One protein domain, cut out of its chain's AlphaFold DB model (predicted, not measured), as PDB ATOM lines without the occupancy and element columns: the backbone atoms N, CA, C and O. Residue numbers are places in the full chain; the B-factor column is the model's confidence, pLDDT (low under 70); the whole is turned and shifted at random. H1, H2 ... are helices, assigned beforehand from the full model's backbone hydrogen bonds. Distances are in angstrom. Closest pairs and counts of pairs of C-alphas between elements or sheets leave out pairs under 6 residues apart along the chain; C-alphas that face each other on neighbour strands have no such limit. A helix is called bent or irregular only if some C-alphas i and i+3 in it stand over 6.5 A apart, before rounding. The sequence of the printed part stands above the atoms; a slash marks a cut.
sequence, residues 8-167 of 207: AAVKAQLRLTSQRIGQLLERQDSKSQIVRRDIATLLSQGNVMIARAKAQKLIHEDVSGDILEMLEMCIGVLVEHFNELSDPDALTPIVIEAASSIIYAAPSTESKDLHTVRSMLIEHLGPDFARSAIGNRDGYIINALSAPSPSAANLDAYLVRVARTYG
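What this domain is: This is residues 8 to 167 of the 207 residues of an uncharacterized protein of Schizophyllum commune (strain H4-8 / FGSC 9210) (UniProt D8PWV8). A long hairpin of two helices, H1 and H2, makes the long axis of a rod. At its open end H4 and the bent helix H5 pack on it as a small head, while near the turn between H1 and H2 the last helix, H7, crosses both; the short H6 lies between the head and H7 along the chain. The printed part has 160 residues with seven named helices, H1 to H7 in order, and no named strand: the class is all helix. The whole is loose, with a radius of gyration of the C-alphas of 18.8 A, and spans 61 by 28 by 21 A.

How they stand to each other: H1, residues 8 to 44, and H2, residues 48 to 80, form a helical hairpin; they touch, closest at the C-alphas of Ile 39 and Ala 51, 5.0 A apart, at a shallow tilt of 20 degrees, opposite ways. H2 is the hub, touching four other helices. With residues 71 to 78 alone it touches H4, residues 93 to 108, at a tilt of 37 degrees, only just steep; the closest C-alphas, of Cys 74 and Ala 98, are 4.7 A apart. H4 is irregular, but only just: C-alphas 104 and 107 are 7.0 A apart. H5, residues 112 to 134, was assigned as one helix by its hydrogen bonds but is bent: C-alphas 124 and 127 are 8.9 A apart, and its arms are H5a, residues 112 to 124, and H5b, residues 127 to 134. H5a touches H1, closest at the C-alphas of Thr 17 and Asp 113, 5.7 A apart. H5b and H4 touch about perpendicular, at 79 degrees, closest at the C-alphas of Ser 100 and Ala 133, 4.5 A apart. H6, residues 139 to 145, touches H4, closest at the C-alphas of Ala 105 and Ile 141, 7.3 A apart; it only just touches H2, with 3 pairs of C-alphas within 8 A, the closest those of Ile 67 and Ile 141, 6.7 A apart. H7, residues 152 to 165, is about perpendicular to H1, at 85 degrees, and touches it closest at the C-alphas of Ala 40 and Ala 163, 5.2 A apart. H7 also touches H2, closest at the C-alphas of Gln 56 and Leu 155, 6.7 A apart. H3, residues 82 to 85, is close to H4 but not clearly touching. Of the 9 touching pairs with a tilt, 3 are shallow: the packing is mostly crossed, only just. Every O i to N i+4 pair is within hydrogen-bond range in H1, H2, H5a, H5b, H6 and H7; in H4 it is 10 of 12, and H3 is too short for such a pair.

Where its parts are: H1 begins at C-alpha 8, (-33.845, 0.286, -102.639), and is 54.7 A long from first to last C-alpha; H2 is 47.3 A long and ends at C-alpha 80, (-21.679, -5.001, -100.405). H4 measures 23.5 A, H5a 18.7 A and H7 20.1 A, with H7 ending at C-alpha 165, (-2.434, 2.888, -68.399).

The domain as a whole: The two C-alphas farthest apart, of Gln 45 and Asp 89, are 61.8 A apart. The printed part has no cut, and no link is long. Mean pLDDT of the printed part is 88.8; it is under 70 at residues 134 to 141, of which 134 belongs to H5b and 139 to 141 belong to H6.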
ATOM      1  N   ALA A   8     -34.407  -1.034-102.902       88.75
ATOM      2  CA  ALA A   8     -33.845   0.286-102.639       88.75
ATOM      3  C   ALA A   8     -34.041   0.695-101.171       88.75
ATOM      4  O   ALA A   8     -33.098   1.167-100.529       88.75
ATOM      5  N   ALA A   9     -35.240   0.469-100.627       90.25
ATOM      6  CA  ALA A   9     -35.558   0.778 -99.236       90.25
ATOM      7  C   ALA A   9     -34.771  -0.104 -98.256       90.25
ATOM      8  O   ALA A   9     -34.223   0.413 -97.282       90.25
ATOM      9  N   VAL A  10     -34.646  -1.407 -98.527       91.00
ATOM     10  CA  VAL A  10     -33.887  -2.327 -97.664       91.00
ATOM     11  C   VAL A  10     -32.404  -1.974 -97.669       91.00
ATOM     12  O   VAL A  10     -31.798  -1.851 -96.604       91.00
ATOM     13  N   LYS A  11     -31.806  -1.732 -98.843       91.44
ATOM     14  CA  LYS A  11     -30.392  -1.334 -98.919       91.44
ATOM     15  C   LYS A  11     -30.133  -0.012 -98.196       91.44
ATOM     16  O   LYS A  11     -29.109   0.133 -97.525       91.44
ATOM     17  N   ALA A  12     -31.055   0.947 -98.300       93.25
ATOM     18  CA  ALA A  12     -30.982   2.196 -97.547       93.25
ATOM     19  C   ALA A  12     -31.086   1.957 -96.030       93.25
ATOM     20  O   ALA A  12     -30.302   2.528 -95.271       93.25
ATOM     21  N   GLN A  13     -31.990   1.074 -95.592       93.06
ATOM     22  CA  GLN A  13     -32.154   0.715 -94.184       93.06
ATOM     23  C   GLN A  13     -30.903   0.041 -93.604       93.06
ATOM     24  O   GLN A  13     -30.496   0.376 -92.490       93.06
ATOM     25  N   LEU A  14     -30.264  -0.870 -94.344       93.38
ATOM     26  CA  LEU A  14     -29.020  -1.522 -93.916       93.38
ATOM     27  C   LEU A  14     -27.889  -0.500 -93.732       93.38
ATOM     28  O   LEU A  14     -27.236  -0.483 -92.691       93.38
ATOM     29  N   ARG A  15     -27.718   0.420 -94.692       94.69
ATOM     30  CA  ARG A  15     -26.724   1.506 -94.599       94.69
ATOM     31  C   ARG A  15     -26.978   2.431 -93.414       94.69
ATOM     32  O   ARG A  15     -26.047   2.781 -92.695       94.69
ATOM     33  N   LEU A  16     -28.237   2.808 -93.198       94.69
ATOM     34  CA  LEU A  16     -28.628   3.625 -92.054       94.69
ATOM     35  C   LEU A  16     -28.353   2.899 -90.731       94.69
ATOM     36  O   LEU A  16     -27.903   3.523 -89.772       94.69
ATOM     37  N   THR A  17     -28.602   1.591 -90.687       94.31
ATOM     38  CA  THR A  17     -28.358   0.766 -89.500       94.31
ATOM     39  C   THR A  17     -26.866   0.678 -89.185       94.31
ATOM     40  O   THR A  17     -26.492   0.979 -88.056       94.31
ATOM     41  N   SER A  18     -26.011   0.373 -90.170       94.62
ATOM     42  CA  SER A  18     -24.546   0.380 -89.993       94.62
ATOM     43  C   SER A  18     -24.053   1.745 -89.491       94.62
ATOM     44  O   SER A  18     -23.397   1.818 -88.453       94.62
ATOM     45  N   GLN A  19     -24.498   2.852 -90.102       95.31
ATOM     46  CA  GLN A  19     -24.128   4.197 -89.647       95.31
ATOM     47  C   GLN A  19     -24.542   4.470 -88.187       95.31
ATOM     48  O   GLN A  19     -23.778   5.060 -87.420       95.31
ATOM     49  N   ARG A  20     -25.757   4.072 -87.788       94.81
ATOM     50  CA  ARG A  20     -26.258   4.268 -86.417       94.81
ATOM     51  C   ARG A  20     -25.504   3.420 -85.400       94.81
ATOM     52  O   ARG A  20     -25.226   3.922 -84.310       94.81
ATOM     53  N   ILE A  21     -25.170   2.178 -85.748       94.19
ATOM     54  CA  ILE A  21     -24.364   1.297 -84.894       94.19
ATOM     55  C   ILE A  21     -22.952   1.868 -84.744       94.19
ATOM     56  O   ILE A  21     -22.491   1.997 -83.616       94.19
ATOM     57  N   GLY A  22     -22.322   2.338 -85.826       94.38
ATOM     58  CA  GLY A  22     -21.017   3.006 -85.753       94.38
ATOM     59  C   GLY A  22     -21.019   4.213 -84.804       94.38
ATOM     60  O   GLY A  22     -20.159   4.333 -83.934       94.38
ATOM     61  N   GLN A  23     -22.049   5.064 -84.870       94.88
ATOM     62  CA  GLN A  23     -22.206   6.175 -83.917       94.88
ATOM     63  C   GLN A  23     -22.458   5.712 -82.476       94.88
ATOM     64  O   GLN A  23     -22.120   6.421 -81.526       94.88
ATOM     65  N   LEU A  24     -23.133   4.578 -82.284       93.56
ATOM     66  CA  LEU A  24     -23.363   4.006 -80.961       93.56
ATOM     67  C   LEU A  24     -22.046   3.508 -80.352       93.56
ATOM     68  O   LEU A  24     -21.783   3.834 -79.193       93.56
ATOM     69  N   LEU A  25     -21.229   2.805 -81.141       94.38
ATOM     70  CA  LEU A  25     -19.906   2.313 -80.753       94.38
ATOM     71  C   LEU A  25     -18.980   3.468 -80.361       94.38
ATOM     72  O   LEU A  25     -18.463   3.482 -79.251       94.38
ATOM     73  N   GLU A  26     -18.894   4.527 -81.173       95.62
ATOM     74  CA  GLU A  26     -18.058   5.699 -80.862       95.62
ATOM     75  C   GLU A  26     -18.466   6.386 -79.540       95.62
ATOM     76  O   GLU A  26     -17.632   6.796 -78.718       95.62
ATOM     77  N   ARG A  27     -19.780   6.489 -79.286       94.69
ATOM     78  CA  ARG A  27     -20.306   7.015 -78.014       94.69
ATOM     79  C   ARG A  27     -19.996   6.083 -76.845       94.69
ATOM     80  O   ARG A  27     -19.784   6.574 -75.733       94.69
ATOM     81  N   GLN A  28     -20.036   4.772 -77.061       94.00
ATOM     82  CA  GLN A  28     -19.725   3.769 -76.049       94.00
ATOM     83  C   GLN A  28     -18.238   3.800 -75.697       94.00
ATOM     84  O   GLN A  28     -17.920   3.928 -74.519       94.00
ATOM     85  N   ASP A  29     -17.353   3.843 -76.689       95.19
ATOM     86  CA  ASP A  29     -15.908   3.962 -76.494       95.19
ATOM     87  C   ASP A  29     -15.542   5.206 -75.695       95.19
ATOM     88  O   ASP A  29     -14.803   5.137 -74.709       95.19
ATOM     89  N   SER A  30     -16.125   6.347 -76.063       95.88
ATOM     90  CA  SER A  30     -15.928   7.605 -75.343       95.88
ATOM     91  C   SER A  30     -16.313   7.475 -73.863       95.88
ATOM     92  O   SER A  30     -15.578   7.924 -72.979       95.88
ATOM     93  N   LYS A  31     -17.444   6.815 -73.566       95.88
ATOM     94  CA  LYS A  31     -17.880   6.541 -72.187       95.88
ATOM     95  C   LYS A  31     -16.944   5.562 -71.486       95.88
ATOM     96  O   LYS A  31     -16.567   5.825 -70.345       95.88
ATOM     97  N   SER A  32     -16.531   4.488 -72.154       95.56
ATOM     98  CA  SER A  32     -15.598   3.501 -71.611       95.56
ATOM     99  C   SER A  32     -14.281   4.157 -71.198       95.56
ATOM    100  O   SER A  32     -13.798   3.911 -70.095       95.56
ATOM    101  N   GLN A  33     -13.735   5.077 -72.001       95.94
ATOM    102  CA  GLN A  33     -12.519   5.822 -71.638       95.94
ATOM    103  C   GLN A  33     -12.698   6.689 -70.384       95.94
ATOM    104  O   GLN A  33     -11.810   6.730 -69.527       95.94
ATOM    105  N   ILE A  34     -13.851   7.349 -70.236       97.00
ATOM    106  CA  ILE A  34     -14.178   8.120 -69.027       97.00
ATOM    107  C   ILE A  34     -14.247   7.187 -67.812       97.00
ATOM    108  O   ILE A  34     -13.615   7.455 -66.792       97.00
ATOM    109  N   VAL A  35     -14.941   6.051 -67.929       97.19
ATOM    110  CA  VAL A  35     -15.076   5.084 -66.829       97.19
ATOM    111  C   VAL A  35     -13.724   4.473 -66.445       97.19
ATOM    112  O   VAL A  35     -13.458   4.308 -65.255       97.19
ATOM    113  N   ARG A  36     -12.829   4.185 -67.399       97.25
ATOM    114  CA  ARG A  36     -11.468   3.698 -67.093       97.25
ATOM    115  C   ARG A  36     -10.658   4.736 -66.313       97.25
ATOM    116  O   ARG A  36      -9.986   4.380 -65.343       97.25
ATOM    117  N   ARG A  37     -10.778   6.018 -66.666       96.94
ATOM    118  CA  ARG A  37     -10.143   7.116 -65.919       96.94
ATOM    119  C   ARG A  37     -10.722   7.271 -64.507       96.94
ATOM    120  O   ARG A  37      -9.965   7.457 -63.550       96.94
ATOM    121  N   ASP A  38     -12.039   7.145 -64.357       97.31
ATOM    122  CA  ASP A  38     -12.706   7.118 -63.047       97.31
ATOM    123  C   ASP A  38     -12.200   5.952 -62.188       97.31
ATOM    124  O   ASP A  38     -11.911   6.132 -61.007       97.31
ATOM    125  N   ILE A  39     -12.077   4.755 -62.774       97.25
ATOM    126  CA  ILE A  39     -11.553   3.565 -62.094       97.25
ATOM    127  C   ILE A  39     -10.137   3.842 -61.585       97.25
ATOM    128  O   ILE A  39      -9.876   3.623 -60.404       97.25
ATOM    129  N   ALA A  40      -9.245   4.377 -62.423       96.88
ATOM    130  CA  ALA A  40      -7.888   4.729 -62.003       96.88
ATOM    131  C   ALA A  40      -7.882   5.733 -60.832       96.88
ATOM    132  O   ALA A  40      -7.157   5.552 -59.852       96.88
ATOM    133  N   THR A  41      -8.756   6.740 -60.887       96.56
ATOM    134  CA  THR A  41      -8.920   7.729 -59.810       96.56
ATOM    135  C   THR A  41      -9.375   7.064 -58.508       96.56
ATOM    136  O   THR A  41      -8.794   7.308 -57.452       96.56
ATOM    137  N   LEU A  42     -10.353   6.158 -58.569       96.12
ATOM    138  CA  LEU A  42     -10.831   5.410 -57.401       96.12
ATOM    139  C   LEU A  42      -9.749   4.502 -56.809       96.12
ATOM    140  O   LEU A  42      -9.655   4.391 -55.586       96.12
ATOM    141  N   LEU A  43      -8.917   3.886 -57.652       95.62
ATOM    142  CA  LEU A  43      -7.784   3.079 -57.199       95.62
ATOM    143  C   LEU A  43      -6.753   3.933 -56.449       95.62
ATOM    144  O   LEU A  43      -6.328   3.528 -55.370       95.62
ATOM    145  N   SER A  44      -6.425   5.135 -56.941       94.50
ATOM    146  CA  SER A  44      -5.504   6.050 -56.237       94.50
ATOM    147  C   SER A  44      -6.036   6.547 -54.885       94.50
ATOM    148  O   SER A  44      -5.258   6.881 -53.998       94.50
ATOM    149  N   GLN A  45      -7.359   6.562 -54.706       94.75
ATOM    150  CA  GLN A  45      -8.021   6.941 -53.454       94.75
ATOM    151  C   GLN A  45      -8.177   5.762 -52.477       94.75
ATOM    152  O   GLN A  45      -8.681   5.949 -51.373       94.75
ATOM    153  N   GLY A  46      -7.809   4.540 -52.878       91.44
ATOM    154  CA  GLY A  46      -8.023   3.327 -52.081       91.44
ATOM    155  C   GLY A  46      -9.460   2.783 -52.110       91.44
ATOM    156  O   GLY A  46      -9.765   1.808 -51.424       91.44
ATOM    157  N   ASN A  47     -10.345   3.341 -52.944       93.75
ATOM    158  CA  ASN A  47     -11.754   2.946 -53.073       93.75
ATOM    159  C   ASN A  47     -11.935   1.700 -53.967       93.75
ATOM    160  O   ASN A  47     -12.698   1.699 -54.939       93.75
ATOM    161  N   VAL A  48     -11.245   0.607 -53.626       92.88
ATOM    162  CA  VAL A  48     -11.144  -0.609 -54.460       92.88
ATOM    163  C   VAL A  48     -12.500  -1.277 -54.705       92.88
ATOM    164  O   VAL A  48     -12.746  -1.787 -55.794       92.88
ATOM    165  N   MET A  49     -13.407  -1.262 -53.724       91.94
ATOM    166  CA  MET A  49     -14.730  -1.887 -53.872       91.94
ATOM    167  C   MET A  49     -15.568  -1.205 -54.959       91.94
ATOM    168  O   MET A  49     -16.180  -1.882 -55.786       91.94
ATOM    169  N   ILE A  50     -15.544   0.130 -55.007       94.88
ATOM    170  CA  ILE A  50     -16.260   0.913 -56.023       94.88
ATOM    171  C   ILE A  50     -15.582   0.740 -57.388       94.88
ATOM    172  O   ILE A  50     -16.266   0.548 -58.395       94.88
ATOM    173  N   ALA A  51     -14.245   0.741 -57.421       95.12
ATOM    174  CA  ALA A  51     -13.476   0.488 -58.638       95.12
ATOM    175  C   ALA A  51     -13.796  -0.892 -59.243       95.12
ATOM    176  O   ALA A  51     -14.035  -0.987 -60.446       95.12
ATOM    177  N   ARG A  52     -13.884  -1.945 -58.416       93.56
ATOM    178  CA  ARG A  52     -14.275  -3.300 -58.845       93.56
ATOM    179  C   ARG A  52     -15.683  -3.346 -59.424       93.56
ATOM    180  O   ARG A  52     -15.866  -3.918 -60.493       93.56
ATOM    181  N   ALA A  53     -16.656  -2.718 -58.763       93.81
ATOM    182  CA  ALA A  53     -18.028  -2.671 -59.264       93.81
ATOM    183  C   ALA A  53     -18.115  -1.962 -60.631       93.81
ATOM    184  O   ALA A  53     -18.760  -2.467 -61.551       93.81
ATOM    185  N   LYS A  54     -17.413  -0.829 -60.795       95.44
ATOM    186  CA  LYS A  54     -17.319  -0.127 -62.087       95.44
ATOM    187  C   LYS A  54     -16.616  -0.969 -63.153       95.44
ATOM    188  O   LYS A  54     -17.109  -1.031 -64.273       95.44
ATOM    189  N   ALA A  55     -15.513  -1.637 -62.815       95.50
ATOM    190  CA  ALA A  55     -14.778  -2.491 -63.746       95.50
ATOM    191  C   ALA A  55     -15.610  -3.687 -64.220       95.50
ATOM    192  O   ALA A  55     -15.619  -3.984 -65.407       95.50
ATOM    193  N   GLN A  56     -16.358  -4.337 -63.324       94.06
ATOM    194  CA  GLN A  56     -17.239  -5.445 -63.697       94.06
ATOM    195  C   GLN A  56     -18.304  -5.007 -64.704       94.06
ATOM    196  O   GLN A  56     -18.521  -5.694 -65.700       94.06
ATOM    197  N   LYS A  57     -18.939  -3.854 -64.464       93.62
ATOM    198  CA  LYS A  57     -19.916  -3.291 -65.399       93.62
ATOM    199  C   LYS A  57     -19.267  -2.957 -66.741       93.62
ATOM    200  O   LYS A  57     -19.795  -3.333 -67.779       93.62
ATOM    201  N   LEU A  58     -18.108  -2.303 -66.702       94.94
ATOM    202  CA  LEU A  58     -17.393  -1.879 -67.896       94.94
ATOM    203  C   LEU A  58     -16.929  -3.061 -68.758       94.94
ATOM    204  O   LEU A  58     -17.051  -2.992 -69.968       94.94
ATOM    205  N   ILE A  59     -16.465  -4.164 -68.162       92.88
ATOM    206  CA  ILE A  59     -16.104  -5.377 -68.917       92.88
ATOM    207  C   ILE A  59     -17.314  -5.928 -69.675       92.88
ATOM    208  O   ILE A  59     -17.188  -6.320 -70.829       92.88
ATOM    209  N   HIS A  60     -18.489  -5.956 -69.043       90.31
ATOM    210  CA  HIS A  60     -19.704  -6.424 -69.707       90.31
ATOM    211  C   HIS A  60     -20.137  -5.475 -70.836       90.31
ATOM    212  O   HIS A  60     -20.594  -5.924 -71.887       90.31
ATOM    213  N   GLU A  61     -20.000  -4.165 -70.620       91.12
ATOM    214  CA  GLU A  61     -20.239  -3.153 -71.652       91.12
ATOM    215  C   GLU A  61     -19.261  -3.326 -72.823       91.12
ATOM    216  O   GLU A  61     -19.717  -3.381 -73.959       91.12
ATOM    217  N   ASP A  62     -17.963  -3.497 -72.563       92.12
ATOM    218  CA  ASP A  62     -16.928  -3.702 -73.585       92.12
ATOM    219  C   ASP A  62     -17.235  -4.960 -74.433       92.12
ATOM    220  O   ASP A  62     -17.327  -4.856 -75.651       92.12
ATOM    221  N   VAL A  63     -17.555  -6.109 -73.814       89.81
ATOM    222  CA  VAL A  63     -17.962  -7.334 -74.547       89.81
ATOM    223  C   VAL A  63     -19.218  -7.109 -75.398       89.81
ATOM    224  O   VAL A  63     -19.332  -7.626 -76.509       89.81
ATOM    225  N   SER A  64     -20.181  -6.331 -74.893       89.00
ATOM    226  CA  SER A  64     -21.385  -5.990 -75.666       89.00
ATOM    227  C   SER A  64     -21.049  -5.100 -76.870       89.00
ATOM    228  O   SER A  64     -21.686  -5.227 -77.916       89.00
ATOM    229  N   GLY A  65     -20.056  -4.217 -76.723       91.94
ATOM    230  CA  GLY A  65     -19.500  -3.400 -77.802       91.94
ATOM    231  C   GLY A  65     -18.829  -4.255 -78.876       91.94
ATOM    232  O   GLY A  65     -19.167  -4.108 -80.046       91.94
ATOM    233  N   ASP A  66     -17.998  -5.223 -78.479       90.88
ATOM    234  CA  ASP A  66     -17.326  -6.147 -79.407       90.88
ATOM    235  C   ASP A  66     -18.342  -6.926 -80.269       90.88
ATOM    236  O   ASP A  66     -18.159  -7.112 -81.473       90.88
ATOM    237  N   ILE A  67     -19.458  -7.365 -79.673       90.31
ATOM    238  CA  ILE A  67     -20.541  -8.041 -80.410       90.31
ATOM    239  C   ILE A  67     -21.218  -7.078 -81.393       90.31
ATOM    240  O   ILE A  67     -21.510  -7.459 -82.526       90.31
ATOM    241  N   LEU A  68     -21.483  -5.836 -80.976       91.56
ATOM    242  CA  LEU A  68     -22.074  -4.813 -81.842       91.56
ATOM    243  C   LEU A  68     -21.163  -4.468 -83.027       91.56
ATOM    244  O   LEU A  68     -21.678  -4.288 -84.129       91.56
ATOM    245  N   GLU A  69     -19.847  -4.412 -82.822       92.69
ATOM    246  CA  GLU A  69     -18.851  -4.192 -83.876       92.69
ATOM    247  C   GLU A  69     -18.858  -5.336 -84.897       92.69
ATOM    248  O   GLU A  69     -19.000  -5.094 -86.095       92.69
ATOM    249  N   MET A  70     -18.841  -6.590 -84.434       91.12
ATOM    250  CA  MET A  70     -18.960  -7.755 -85.322       91.12
ATOM    251  C   MET A  70     -20.253  -7.720 -86.153       91.12
ATOM    252  O   MET A  70     -20.240  -8.015 -87.347       91.12
ATOM    253  N   LEU A  71     -21.377  -7.328 -85.546       91.69
ATOM    254  CA  LEU A  71     -22.657  -7.215 -86.250       91.69
ATOM    255  C   LEU A  71     -22.700  -6.059 -87.251       91.69
ATOM    256  O   LEU A  71     -23.332  -6.191 -88.301       91.69
ATOM    257  N   GLU A  72     -22.040  -4.945 -86.946       93.25
ATOM    258  CA  GLU A  72     -21.864  -3.828 -87.875       93.25
ATOM    259  C   GLU A  72     -21.113  -4.289 -89.129       93.25
ATOM    260  O   GLU A  72     -21.605  -4.084 -90.243       93.25
ATOM    261  N   MET A  73     -20.019  -5.036 -88.947       92.81
ATOM    262  CA  MET A  73     -19.266  -5.631 -90.050       92.81
ATOM    263  C   MET A  73     -20.127  -6.594 -90.880       92.81
ATOM    264  O   MET A  73     -20.117  -6.514 -92.110       92.81
ATOM    265  N   CYS A  74     -20.929  -7.459 -90.241       92.50
ATOM    266  CA  CYS A  74     -21.869  -8.336 -90.953       92.50
ATOM    267  C   CYS A  74     -22.868  -7.535 -91.803       92.50
ATOM    268  O   CYS A  74     -23.151  -7.911 -92.940       92.50
ATOM    269  N   ILE A  75     -23.389  -6.411 -91.296       93.62
ATOM    270  CA  ILE A  75     -24.276  -5.533 -92.078       93.62
ATOM    271  C   ILE A  75     -23.523  -4.920 -93.264       93.62
ATOM    272  O   ILE A  75     -24.087  -4.842 -94.358       93.62
ATOM    273  N   GLY A  76     -22.263  -4.520 -93.077       93.81
ATOM    274  CA  GLY A  76     -21.395  -4.041 -94.156       93.81
ATOM    275  C   GLY A  76     -21.278  -5.052 -95.299       93.81
ATOM    276  O   GLY A  76     -21.541  -4.706 -96.454       93.81
ATOM    277  N   VAL A  77     -21.013  -6.318 -94.963       92.94
ATOM    278  CA  VAL A  77     -20.967  -7.438 -95.921       92.94
ATOM    279  C   VAL A  77     -22.296  -7.584 -96.671       92.94
ATOM    280  O   VAL A  77     -22.307  -7.687 -97.898       92.94
ATOM    281  N   LEU A  78     -23.435  -7.518 -95.973       92.25
ATOM    282  CA  LEU A  78     -24.753  -7.591 -96.620       92.25
ATOM    283  C   LEU A  78     -25.020  -6.420 -97.580       92.25
ATOM    284  O   LEU A  78     -25.705  -6.589 -98.590       92.25
ATOM    285  N   VAL A  79     -24.510  -5.221 -97.282       92.94
ATOM    286  CA  VAL A  79     -24.654  -4.046 -98.160       92.94
ATOM    287  C   VAL A  79     -23.805  -4.181 -99.425       92.94
ATOM    288  O   VAL A  79     -24.252  -3.761-100.503       92.94
ATOM    289  N   GLU A  80     -22.601  -4.738 -99.296       93.06
ATOM    290  CA  GLU A  80     -21.679  -5.001-100.405       93.06
ATOM    291  C   GLU A  80     -22.239  -6.077-101.344       93.06
ATOM    292  O   GLU A  80     -22.369  -5.843-102.547       93.06
ATOM    293  N   HIS A  81     -22.722  -7.182-100.776       90.31
ATOM    294  CA  HIS A  81     -23.288  -8.325-101.499       90.31
ATOM    295  C   HIS A  81     -24.817  -8.258-101.662       90.31
ATOM    296  O   HIS A  81     -25.494  -9.268-101.847       90.31
ATOM    297  N   PHE A  82     -25.402  -7.056-101.640       89.62
ATOM    298  CA  PHE A  82     -26.862  -6.879-101.648       89.62
ATOM    299  C   PHE A  82     -27.567  -7.486-102.879       89.62
ATOM    300  O   PHE A  82     -28.739  -7.863-102.816       89.62
ATOM    301  N   ASN A  83     -26.867  -7.574-104.013       86.38
ATOM    302  CA  ASN A  83     -27.421  -8.169-105.230       86.38
ATOM    303  C   ASN A  83     -27.699  -9.670-105.044       86.38
ATOM    304  O   ASN A  83     -28.717 -10.150-105.525       86.38
ATOM    305  N   GLU A  84     -26.841 -10.375-104.301       85.12
ATOM    306  CA  GLU A  84     -27.022 -11.790-103.956       85.12
ATOM    307  C   GLU A  84     -28.144 -11.961-102.935       85.12
ATOM    308  O   GLU A  84     -28.938 -12.884-103.033       85.12
ATOM    309  N   LEU A  85     -28.284 -11.015-101.999       82.94
ATOM    310  CA  LEU A  85     -29.391 -11.033-101.044       82.94
ATOM    311  C   LEU A  85     -30.756 -10.935-101.743       82.94
ATOM    312  O   LEU A  85     -31.748 -11.385-101.190       82.94
ATOM    313  N   SER A  86     -30.827 -10.359-102.946       76.88
ATOM    314  CA  SER A  86     -32.081 -10.258-103.707       76.88
ATOM    315  C   SER A  86     -32.526 -11.589-104.325       76.88
ATOM    316  O   SER A  86     -33.708 -11.719-104.640       76.88
ATOM    317  N   ASP A  87     -31.618 -12.559-104.467       81.81
ATOM    318  CA  ASP A  87     -31.891 -13.896-104.993       81.81
ATOM    319  C   ASP A  87     -31.562 -14.962-103.925       81.81
ATOM    320  O   ASP A  87     -30.400 -15.349-103.765       81.81
ATOM    321  N   PRO A  88     -32.562 -15.439-103.159       73.25
ATOM    322  CA  PRO A  88     -32.332 -16.367-102.054       73.25
ATOM    323  C   PRO A  88     -31.770 -17.727-102.498       73.25
ATOM    324  O   PRO A  88     -31.224 -18.446-101.662       73.25
ATOM    325  N   ASP A  89     -31.844 -18.076-103.785       75.12
ATOM    326  CA  ASP A  89     -31.301 -19.336-104.306       75.12
ATOM    327  C   ASP A  89     -29.797 -19.240-104.642       75.12
ATOM    328  O   ASP A  89     -29.143 -20.263-104.867       75.12
ATOM    329  N   ALA A  90     -29.223 -18.029-104.641       80.81
ATOM    330  CA  ALA A  90     -27.843 -17.750-105.053       80.81
ATOM    331  C   ALA A  90     -26.956 -17.164-103.933       80.81
ATOM    332  O   ALA A  90     -25.929 -16.541-104.209       80.81
ATOM    333  N   LEU A  91     -27.328 -17.364-102.664       85.00
ATOM    334  CA  LEU A  91     -26.586 -16.844-101.511       85.00
ATOM    335  C   LEU A  91     -25.191 -17.482-101.392       85.00
ATOM    336  O   LEU A  91     -25.052 -18.698-101.230       85.00
ATOM    337  N   THR A  92     -24.144 -16.657-101.394       87.88
ATOM    338  CA  THR A  92     -22.789 -17.128-101.085       87.88
ATOM    339  C   THR A  92     -22.631 -17.457 -99.595       87.88
ATOM    340  O   THR A  92     -23.338 -16.895 -98.752       87.88
ATOM    341  N   PRO A  93     -21.670 -18.327 -99.220       86.81
ATOM    342  CA  PRO A  93     -21.424 -18.675 -97.818       86.81
ATOM    343  C   PRO A  93     -21.195 -17.461 -96.910       86.81
ATOM    344  O   PRO A  93     -21.664 -17.455 -95.779       86.81
ATOM    345  N   ILE A  94     -20.544 -16.417 -97.433       87.56
ATOM    346  CA  ILE A  94     -20.248 -15.169 -96.718       87.56
ATOM    347  C   ILE A  94     -21.543 -14.420 -96.353       87.56
ATOM    348  O   ILE A  94     -21.698 -13.940 -95.230       87.56
ATOM    349  N   VAL A  95     -22.508 -14.354 -97.276       89.69
ATOM    350  CA  VAL A  95     -23.811 -13.713 -97.033       89.69
ATOM    351  C   VAL A  95     -24.660 -14.549 -96.078       89.69
ATOM    352  O   VAL A  95     -25.313 -13.992 -95.193       89.69
ATOM    353  N   ILE A  96     -24.628 -15.879 -96.218       88.81
ATOM    354  CA  ILE A  96     -25.329 -16.805 -95.316       88.81
ATOM    355  C   ILE A  96     -24.813 -16.650 -93.886       88.81
ATOM    356  O   ILE A  96     -25.619 -16.560 -92.959       88.81
ATOM    357  N   GLU A  97     -23.493 -16.606 -93.709       88.06
ATOM    358  CA  GLU A  97     -22.839 -16.405 -92.417       88.06
ATOM    359  C   GLU A  97     -23.242 -15.058 -91.812       88.06
ATOM    360  O   GLU A  97     -23.831 -15.034 -90.732       88.06
ATOM    361  N   ALA A  98     -23.066 -13.955 -92.550       90.69
ATOM    362  CA  ALA A  98     -23.424 -12.617 -92.082       90.69
ATOM    363  C   ALA A  98     -24.910 -12.503 -91.686       90.69
ATOM    364  O   ALA A  98     -25.237 -11.993 -90.609       90.69
ATOM    365  N   ALA A  99     -25.823 -13.007 -92.522       90.69
ATOM    366  CA  ALA A  99     -27.258 -12.986 -92.236       90.69
ATOM    367  C   ALA A  99     -27.610 -13.854 -91.020       90.69
ATOM    368  O   ALA A  99     -28.395 -13.438 -90.163       90.69
ATOM    369  N   SER A 100     -27.015 -15.042 -90.916       89.44
ATOM    370  CA  SER A 100     -27.259 -15.960 -89.803       89.44
ATOM    371  C   SER A 100     -26.754 -15.391 -88.477       89.44
ATOM    372  O   SER A 100     -27.465 -15.464 -87.473       89.44
ATOM    373  N   SER A 101     -25.578 -14.762 -88.473       90.31
ATOM    374  CA  SER A 101     -24.985 -14.135 -87.287       90.31
ATOM    375  C   SER A 101     -25.818 -12.956 -86.781       90.31
ATOM    376  O   SER A 101     -26.068 -12.851 -85.577       90.31
ATOM    377  N   ILE A 102     -26.373 -12.139 -87.686       91.19
ATOM    378  CA  ILE A 102     -27.328 -11.078 -87.325       91.19
ATOM    379  C   ILE A 102     -28.620 -11.665 -86.746       91.19
ATOM    380  O   ILE A 102     -29.090 -11.206 -85.702       91.19
ATOM    381  N   ILE A 103     -29.205 -12.683 -87.386       91.19
ATOM    382  CA  ILE A 103     -30.454 -13.307 -86.912       91.19
ATOM    383  C   ILE A 103     -30.280 -13.923 -85.518       91.19
ATOM    384  O   ILE A 103     -31.199 -13.821 -84.694       91.19
ATOM    385  N   TYR A 104     -29.123 -14.539 -85.268       89.19
ATOM    386  CA  TYR A 104     -28.781 -15.184 -84.006       89.19
ATOM    387  C   TYR A 104     -28.527 -14.177 -82.881       89.19
ATOM    388  O   TYR A 104     -29.097 -14.319 -81.800       89.19
ATOM    389  N   ALA A 105     -27.703 -13.154 -83.121       89.50
ATOM    390  CA  ALA A 105     -27.223 -12.277 -82.055       89.50
ATOM    391  C   ALA A 105     -28.090 -11.038 -81.814       89.50
ATOM    392  O   ALA A 105     -28.114 -10.541 -80.690       89.50
ATOM    393  N   ALA A 106     -28.840 -10.546 -82.811       89.38
ATOM    394  CA  ALA A 106     -29.671  -9.350 -82.640       89.38
ATOM    395  C   ALA A 106     -30.641  -9.408 -81.434       89.38
ATOM    396  O   ALA A 106     -30.741  -8.388 -80.748       89.38
ATOM    397  N   PRO A 107     -31.290 -10.548 -81.091       87.94
ATOM    398  CA  PRO A 107     -32.125 -10.678 -79.890       87.94
ATOM    399  C   PRO A 107     -31.407 -10.360 -78.575       87.94
ATOM    400  O   PRO A 107     -32.046  -9.898 -77.635       87.94
ATOM    401  N   SER A 108     -30.099 -10.601 -78.515       85.88
ATOM    402  CA  SER A 108     -29.266 -10.372 -77.330       85.88
ATOM    403  C   SER A 108     -28.748  -8.933 -77.233       85.88
ATOM    404  O   SER A 108     -28.081  -8.587 -76.263       85.88
ATOM    405  N   THR A 109     -29.024  -8.095 -78.238       87.00
ATOM    406  CA  THR A 109     -28.602  -6.690 -78.277       87.00
ATOM    407  C   THR A 109     -29.759  -5.745 -77.958       87.00
ATOM    408  O   THR A 109     -30.911  -5.995 -78.303       87.00
ATOM    409  N   GLU A 110     -29.449  -4.584 -77.383       84.81
ATOM    410  CA  GLU A 110     -30.438  -3.535 -77.076       84.81
ATOM    411  C   GLU A 110     -30.763  -2.627 -78.290       84.81
ATOM    412  O   GLU A 110     -31.561  -1.689 -78.200       84.81
ATOM    413  N   SER A 111     -30.137  -2.866 -79.450       88.12
ATOM    414  CA  SER A 111     -30.253  -1.992 -80.624       88.12
ATOM    415  C   SER A 111     -31.529  -2.258 -81.422       88.12
ATOM    416  O   SER A 111     -31.654  -3.260 -82.126       88.12
ATOM    417  N   LYS A 112     -32.474  -1.313 -81.383       90.25
ATOM    418  CA  LYS A 112     -33.740  -1.377 -82.146       90.25
ATOM    419  C   LYS A 112     -33.533  -1.486 -83.658       90.25
ATOM    420  O   LYS A 112     -34.345  -2.110 -84.345       90.25
ATOM    421  N   ASP A 113     -32.460  -0.893 -84.176       90.75
ATOM    422  CA  ASP A 113     -32.136  -0.971 -85.599       90.75
ATOM    423  C   ASP A 113     -31.746  -2.411 -85.992       90.75
ATOM    424  O   ASP A 113     -32.245  -2.918 -86.997       90.75
ATOM    425  N   LEU A 114     -30.978  -3.126 -85.153       92.06
ATOM    426  CA  LEU A 114     -30.650  -4.545 -85.374       92.06
ATOM    427  C   LEU A 114     -31.891  -5.441 -85.338       92.06
ATOM    428  O   LEU A 114     -32.040  -6.319 -86.188       92.06
ATOM    429  N   HIS A 115     -32.820  -5.195 -84.411       93.06
ATOM    430  CA  HIS A 115     -34.096  -5.926 -84.365       93.06
ATOM    431  C   HIS A 115     -34.927  -5.728 -85.636       93.06
ATOM    432  O   HIS A 115     -35.571  -6.663 -86.124       93.06
ATOM    433  N   THR A 116     -34.883  -4.520 -86.199       92.56
ATOM    434  CA  THR A 116     -35.554  -4.195 -87.463       92.56
ATOM    435  C   THR A 116     -34.918  -4.961 -88.622       92.56
ATOM    436  O   THR A 116     -35.629  -5.641 -89.360       92.56
ATOM    437  N   VAL A 117     -33.585  -4.933 -88.735       92.62
ATOM    438  CA  VAL A 117     -32.845  -5.676 -89.771       92.62
ATOM    439  C   VAL A 117     -33.091  -7.178 -89.663       92.62
ATOM    440  O   VAL A 117     -33.402  -7.818 -90.663       92.62
ATOM    441  N   ARG A 118     -33.049  -7.744 -88.452       92.31
ATOM    442  CA  ARG A 118     -33.384  -9.156 -88.221       92.31
ATOM    443  C   ARG A 118     -34.779  -9.500 -88.737       92.31
ATOM    444  O   ARG A 118     -34.945 -10.519 -89.397       92.31
ATOM    445  N   SER A 119     -35.775  -8.669 -88.439       92.00
ATOM    446  CA  SER A 119     -37.156  -8.912 -88.874       92.00
ATOM    447  C   SER A 119     -37.272  -8.910 -90.401       92.00
ATOM    448  O   SER A 119     -37.911  -9.797 -90.962       92.00
ATOM    449  N   MET A 120     -36.579  -7.982 -91.070       90.94
ATOM    450  CA  MET A 120     -36.511  -7.916 -92.535       90.94
ATOM    451  C   MET A 120     -35.832  -9.150 -93.140       90.94
ATOM    452  O   MET A 120     -36.334  -9.708 -94.112       90.94
ATOM    453  N   LEU A 121     -34.721  -9.608 -92.554       89.94
ATOM    454  CA  LEU A 121     -34.012 -10.803 -93.024       89.94
ATOM    455  C   LEU A 121     -34.864 -12.068 -92.878       89.94
ATOM    456  O   LEU A 121     -34.865 -12.903 -93.776       89.94
ATOM    457  N   ILE A 122     -35.619 -12.203 -91.784       90.81
ATOM    458  CA  ILE A 122     -36.510 -13.353 -91.566       90.81
ATOM    459  C   ILE A 122     -37.691 -13.338 -92.545       90.81
ATOM    460  O   ILE A 122     -38.079 -14.396 -93.037       90.81
ATOM    461  N   GLU A 123     -38.270 -12.166 -92.831       90.00
ATOM    462  CA  GLU A 123     -39.367 -12.045 -93.803       90.00
ATOM    463  C   GLU A 123     -38.910 -12.419 -95.220       90.00
ATOM    464  O   GLU A 123     -39.664 -13.053 -95.954       90.00
ATOM    465  N   HIS A 124     -37.669 -12.080 -95.576       87.31
ATOM    466  CA  HIS A 124     -37.124 -12.295 -96.917       87.31
ATOM    467  C   HIS A 124     -36.530 -13.688 -97.146       87.31
ATOM    468  O   HIS A 124     -36.841 -14.332 -98.141       87.31
ATOM    469  N   LEU A 125     -35.701 -14.176 -96.217       87.50
ATOM    470  CA  LEU A 125     -35.043 -15.491 -96.312       87.50
ATOM    471  C   LEU A 125     -35.934 -16.634 -95.809       87.50
ATOM    472  O   LEU A 125     -35.638 -17.812 -96.006       87.50
ATOM    473  N   GLY A 126     -37.032 -16.289 -95.141       88.38
ATOM    474  CA  GLY A 126     -38.005 -17.231 -94.629       88.38
ATOM    475  C   GLY A 126     -37.665 -17.807 -93.246       88.38
ATOM    476  O   GLY A 126     -36.538 -17.728 -92.739       88.38
ATOM    477  N   PRO A 127     -38.665 -18.431 -92.597       86.25
ATOM    478  CA  PRO A 127     -38.540 -18.945 -91.238       86.25
ATOM    479  C   PRO A 127     -37.627 -20.176 -91.129       86.25
ATOM    480  O   PRO A 127     -37.071 -20.424 -90.060       86.25
ATOM    481  N   ASP A 128     -37.462 -20.953 -92.205       86.00
ATOM    482  CA  ASP A 128     -36.552 -22.105 -92.244       86.00
ATOM    483  C   ASP A 128     -35.090 -21.677 -92.131       86.00
ATOM    484  O   ASP A 128     -34.353 -22.217 -91.302       86.00
ATOM    485  N   PHE A 129     -34.707 -20.638 -92.877       85.94
ATOM    486  CA  PHE A 129     -33.387 -20.030 -92.761       85.94
ATOM    487  C   PHE A 129     -33.157 -19.503 -91.343       85.94
ATOM    488  O   PHE A 129     -32.139 -19.800 -90.722       85.94
ATOM    489  N   ALA A 130     -34.142 -18.797 -90.782       85.00
ATOM    490  CA  ALA A 130     -34.058 -18.267 -89.425       85.00
ATOM    491  C   ALA A 130     -33.869 -19.366 -88.364       85.00
ATOM    492  O   ALA A 130     -33.104 -19.184 -87.418       85.00
ATOM    493  N   ARG A 131     -34.532 -20.520 -88.520       84.75
ATOM    494  CA  ARG A 131     -34.332 -21.686 -87.644       84.75
ATOM    495  C   ARG A 131     -32.938 -22.286 -87.797       84.75
ATOM    496  O   ARG A 131     -32.322 -22.619 -86.789       84.75
ATOM    497  N   SER A 132     -32.437 -22.397 -89.025       81.75
ATOM    498  CA  SER A 132     -31.079 -22.886 -89.291       81.75
ATOM    499  C   SER A 132     -30.011 -21.940 -88.730       81.75
ATOM    500  O   SER A 132     -29.006 -22.400 -88.191       81.75
ATOM    501  N   ALA A 133     -30.256 -20.629 -88.780       77.00
ATOM    502  CA  ALA A 133     -29.374 -19.604 -88.231       77.00
ATOM    503  C   ALA A 133     -29.207 -19.709 -86.703       77.00
ATOM    504  O   ALA A 133     -28.155 -19.355 -86.181       77.00
ATOM    505  N   ILE A 134     -30.195 -20.253 -85.979       68.50
ATOM    506  CA  ILE A 134     -30.088 -20.503 -84.528       68.50
ATOM    507  C   ILE A 134     -29.030 -21.574 -84.217       68.50
ATOM    508  O   ILE A 134     -28.410 -21.540 -83.157       68.50
ATOM    509  N   GLY A 135     -28.804 -22.512 -85.140       63.00
ATOM    510  CA  GLY A 135     -27.736 -23.506 -85.040       63.00
ATOM    511  C   GLY A 135     -26.394 -23.034 -85.604       63.00
ATOM    512  O   GLY A 135     -25.459 -23.838 -85.657       63.00
ATOM    513  N   ASN A 136     -26.302 -21.781 -86.076       59.34
ATOM    514  CA  ASN A 136     -25.114 -21.298 -86.762       59.34
ATOM    515  C   ASN A 136     -23.916 -21.241 -85.811       59.34
ATOM    516  O   ASN A 136     -24.030 -20.809 -84.668       59.34
ATOM    517  N   ARG A 137     -22.771 -21.710 -86.310       56.16
ATOM    518  CA  ARG A 137     -21.540 -22.002 -85.566       56.16
ATOM    519  C   ARG A 137     -20.561 -20.842 -85.607       56.16
ATOM    520  O   ARG A 137     -19.362 -21.066 -85.770       56.16
ATOM    521  N   ASP A 138     -21.048 -19.618 -85.473       60.62
ATOM    522  CA  ASP A 138     -20.142 -18.485 -85.387       60.62
ATOM    523  C   ASP A 138     -19.545 -18.463 -83.972       60.62
ATOM    524  O   ASP A 138     -20.063 -17.850 -83.034       60.62
ATOM    525  N   GLY A 139     -18.520 -19.302 -83.779       59.97
ATOM    526  CA  GLY A 139     -18.037 -19.719 -82.465       59.97
ATOM    527  C   GLY A 139     -17.623 -18.539 -81.597       59.97
ATOM    528  O   GLY A 139     -17.787 -18.591 -80.383       59.97
ATOM    529  N   TYR A 140     -17.160 -17.447 -82.209       64.56
ATOM    530  CA  TYR A 140     -16.836 -16.223 -81.487       64.56
ATOM    531  C   TYR A 140     -18.078 -15.558 -80.883       64.56
ATOM    532  O   TYR A 140     -18.099 -15.305 -79.682       64.56
ATOM    533  N   ILE A 141     -19.131 -15.336 -81.673       69.00
ATOM    534  CA  ILE A 141     -20.365 -14.675 -81.219       69.00
ATOM    535  C   ILE A 141     -21.076 -15.530 -80.165       69.00
ATOM    536  O   ILE A 141     -21.538 -15.013 -79.149       69.00
ATOM    537  N   ILE A 142     -21.111 -16.851 -80.357       72.62
ATOM    538  CA  ILE A 142     -21.684 -17.787 -79.379       72.62
ATOM    539  C   ILE A 142     -20.904 -17.737 -78.062       72.62
ATOM    540  O   ILE A 142     -21.513 -17.664 -76.991       72.62
ATOM    541  N   ASN A 143     -19.569 -17.750 -78.133       71.00
ATOM    542  CA  ASN A 143     -18.712 -17.693 -76.951       71.00
ATOM    543  C   ASN A 143     -18.812 -16.339 -76.241       71.00
ATOM    544  O   ASN A 143     -18.868 -16.313 -75.015       71.00
ATOM    545  N   ALA A 144     -18.869 -15.234 -76.989       70.88
ATOM    546  CA  ALA A 144     -19.010 -13.888 -76.441       70.88
ATOM    547  C   ALA A 144     -20.362 -13.707 -75.733       70.88
ATOM    548  O   ALA A 144     -20.407 -13.202 -74.614       70.88
ATOM    549  N   LEU A 145     -21.455 -14.198 -76.331       74.38
ATOM    550  CA  LEU A 145     -22.795 -14.163 -75.730       74.38
ATOM    551  C   LEU A 145     -22.953 -15.105 -74.529       74.38
ATOM    552  O   LEU A 145     -23.751 -14.830 -73.636       74.38
ATOM    553  N   SER A 146     -22.206 -16.209 -74.498       74.31
ATOM    554  CA  SER A 146     -22.251 -17.201 -73.412       74.31
ATOM    555  C   SER A 146     -21.176 -16.971 -72.345       74.31
ATOM    556  O   SER A 146     -21.009 -17.808 -71.453       74.31
ATOM    557  N   ALA A 147     -20.413 -15.879 -72.444       75.44
ATOM    558  CA  ALA A 147     -19.283 -15.626 -71.566       75.44
ATOM    559  C   ALA A 147     -19.758 -15.508 -70.104       75.44
ATOM    560  O   ALA A 147     -20.615 -14.675 -69.792       75.44
ATOM    561  N   PRO A 148     -19.222 -16.325 -69.176       73.19
ATOM    562  CA  PRO A 148     -19.584 -16.222 -67.772       73.19
ATOM    563  C   PRO A 148     -19.106 -14.887 -67.195       73.19
ATOM    564  O   PRO A 148     -18.148 -14.280 -67.680       73.19
ATOM    565  N   SER A 149     -19.740 -14.452 -66.102       77.00
ATOM    566  CA  SER A 149     -19.294 -13.266 -65.366       77.00
ATOM    567  C   SER A 149     -17.794 -13.352 -65.045       77.00
ATOM    568  O   SER A 149     -17.309 -14.429 -64.676       77.00
ATOM    569  N   PRO A 150     -17.041 -12.242 -65.172       81.12
ATOM    570  CA  PRO A 150     -15.596 -12.271 -65.010       81.12
ATOM    571  C   PRO A 150     -15.224 -12.737 -63.599       81.12
ATOM    572  O   PRO A 150     -15.769 -12.260 -62.603       81.12
ATOM    573  N   SER A 151     -14.272 -13.670 -63.512       85.88
ATOM    574  CA  SER A 151     -13.739 -14.133 -62.231       85.88
ATOM    575  C   SER A 151     -13.049 -12.986 -61.482       85.88
ATOM    576  O   SER A 151     -12.589 -12.013 -62.085       85.88
ATOM    577  N   ALA A 152     -12.908 -13.115 -60.159       86.06
ATOM    578  CA  ALA A 152     -12.175 -12.132 -59.356       86.06
ATOM    579  C   ALA A 152     -10.741 -11.907 -59.877       86.06
ATOM    580  O   ALA A 152     -10.268 -10.776 -59.907       86.06
ATOM    581  N   ALA A 153     -10.088 -12.964 -60.371       87.19
ATOM    582  CA  ALA A 153      -8.763 -12.874 -60.977       87.19
ATOM    583  C   ALA A 153      -8.766 -12.066 -62.289       87.19
ATOM    584  O   ALA A 153      -7.876 -11.242 -62.497       87.19
ATOM    585  N   ASN A 154      -9.779 -12.247 -63.146       88.25
ATOM    586  CA  ASN A 154      -9.917 -11.473 -64.384       88.25
ATOM    587  C   ASN A 154     -10.185  -9.989 -64.089       88.25
ATOM    588  O   ASN A 154      -9.615  -9.121 -64.750       88.25
ATOM    589  N   LEU A 155     -11.002  -9.694 -63.071       91.56
ATOM    590  CA  LEU A 155     -11.251  -8.327 -62.605       91.56
ATOM    591  C   LEU A 155      -9.983  -7.668 -62.062       91.56
ATOM    592  O   LEU A 155      -9.681  -6.532 -62.419       91.56
ATOM    593  N   ASP A 156      -9.221  -8.379 -61.234       91.50
ATOM    594  CA  ASP A 156      -7.962  -7.874 -60.691       91.50
ATOM    595  C   ASP A 156      -6.949  -7.594 -61.815       91.50
ATOM    596  O   ASP A 156      -6.343  -6.522 -61.845       91.50
ATOM    597  N   ALA A 157      -6.823  -8.496 -62.792       91.69
ATOM    598  CA  ALA A 157      -5.967  -8.292 -63.962       91.69
ATOM    599  C   ALA A 157      -6.410  -7.087 -64.814       91.69
ATOM    600  O   ALA A 157      -5.566  -6.337 -65.316       91.69
ATOM    601  N   TYR A 158      -7.720  -6.878 -64.963       93.75
ATOM    602  CA  TYR A 158      -8.273  -5.706 -65.643       93.75
ATOM    603  C   TYR A 158      -7.929  -4.410 -64.900       93.75
ATOM    604  O   TYR A 158      -7.422  -3.466 -65.507       93.75
ATOM    605  N   LEU A 159      -8.131  -4.376 -63.579       94.44
ATOM    606  CA  LEU A 159      -7.814  -3.219 -62.740       94.44
ATOM    607  C   LEU A 159      -6.323  -2.868 -62.776       94.44
ATOM    608  O   LEU A 159      -5.994  -1.692 -62.904       94.44
ATOM    609  N   VAL A 160      -5.429  -3.864 -62.742       94.56
ATOM    610  CA  VAL A 160      -3.980  -3.640 -62.911       94.56
ATOM    611  C   VAL A 160      -3.681  -2.996 -64.262       94.56
ATOM    612  O   VAL A 160      -2.877  -2.067 -64.339       94.56
ATOM    613  N   ARG A 161      -4.319  -3.471 -65.338       94.00
ATOM    614  CA  ARG A 161      -4.116  -2.921 -66.685       94.00
ATOM    615  C   ARG A 161      -4.542  -1.457 -66.749       94.00
ATOM    616  O   ARG A 161      -3.756  -0.629 -67.196       94.00
ATOM    617  N   VAL A 162      -5.734  -1.142 -66.238       94.38
ATOM    618  CA  VAL A 162      -6.242   0.235 -66.163       94.38
ATOM    619  C   VAL A 162      -5.318   1.107 -65.312       94.38
ATOM    620  O   VAL A 162      -4.901   2.167 -65.767       94.38
ATOM    621  N   ALA A 163      -4.929   0.654 -64.118       94.50
ATOM    622  CA  ALA A 163      -4.039   1.404 -63.234       94.50
ATOM    623  C   ALA A 163      -2.723   1.775 -63.937       94.50
ATOM    624  O   ALA A 163      -2.346   2.947 -63.960       94.50
ATOM    625  N   ARG A 164      -2.091   0.811 -64.621       94.38
ATOM    626  CA  ARG A 164      -0.862   1.042 -65.396       94.38
ATOM    627  C   ARG A 164      -1.052   2.044 -66.532       94.38
ATOM    628  O   ARG A 164      -0.206   2.918 -66.694       94.38
ATOM    629  N   THR A 165      -2.145   1.955 -67.293       94.94
ATOM    630  CA  THR A 165      -2.434   2.888 -68.399       94.94
ATOM    631  C   THR A 165      -2.514   4.344 -67.930       94.94
ATOM    632  O   THR A 165      -2.089   5.236 -68.659       94.94
ATOM    633  N   TYR A 166      -3.012   4.590 -66.716       94.44
ATOM    634  CA  TYR A 166      -3.145   5.939 -66.148       94.44
ATOM    635  C   TYR A 166      -2.061   6.288 -65.111       94.44
ATOM    636  O   TYR A 166      -2.191   7.296 -64.420       94.44
ATOM    637  N   GLY A 167      -0.990   5.491 -64.997       92.25
ATOM    638  CA  GLY A 167       0.148   5.783 -64.116       92.25
ATOM    639  C   GLY A 167      -0.126   5.630 -62.614       92.25
ATOM    640  O   GLY A 167       0.549   6.257 -61.803       92.25
TER     641      GLY A 167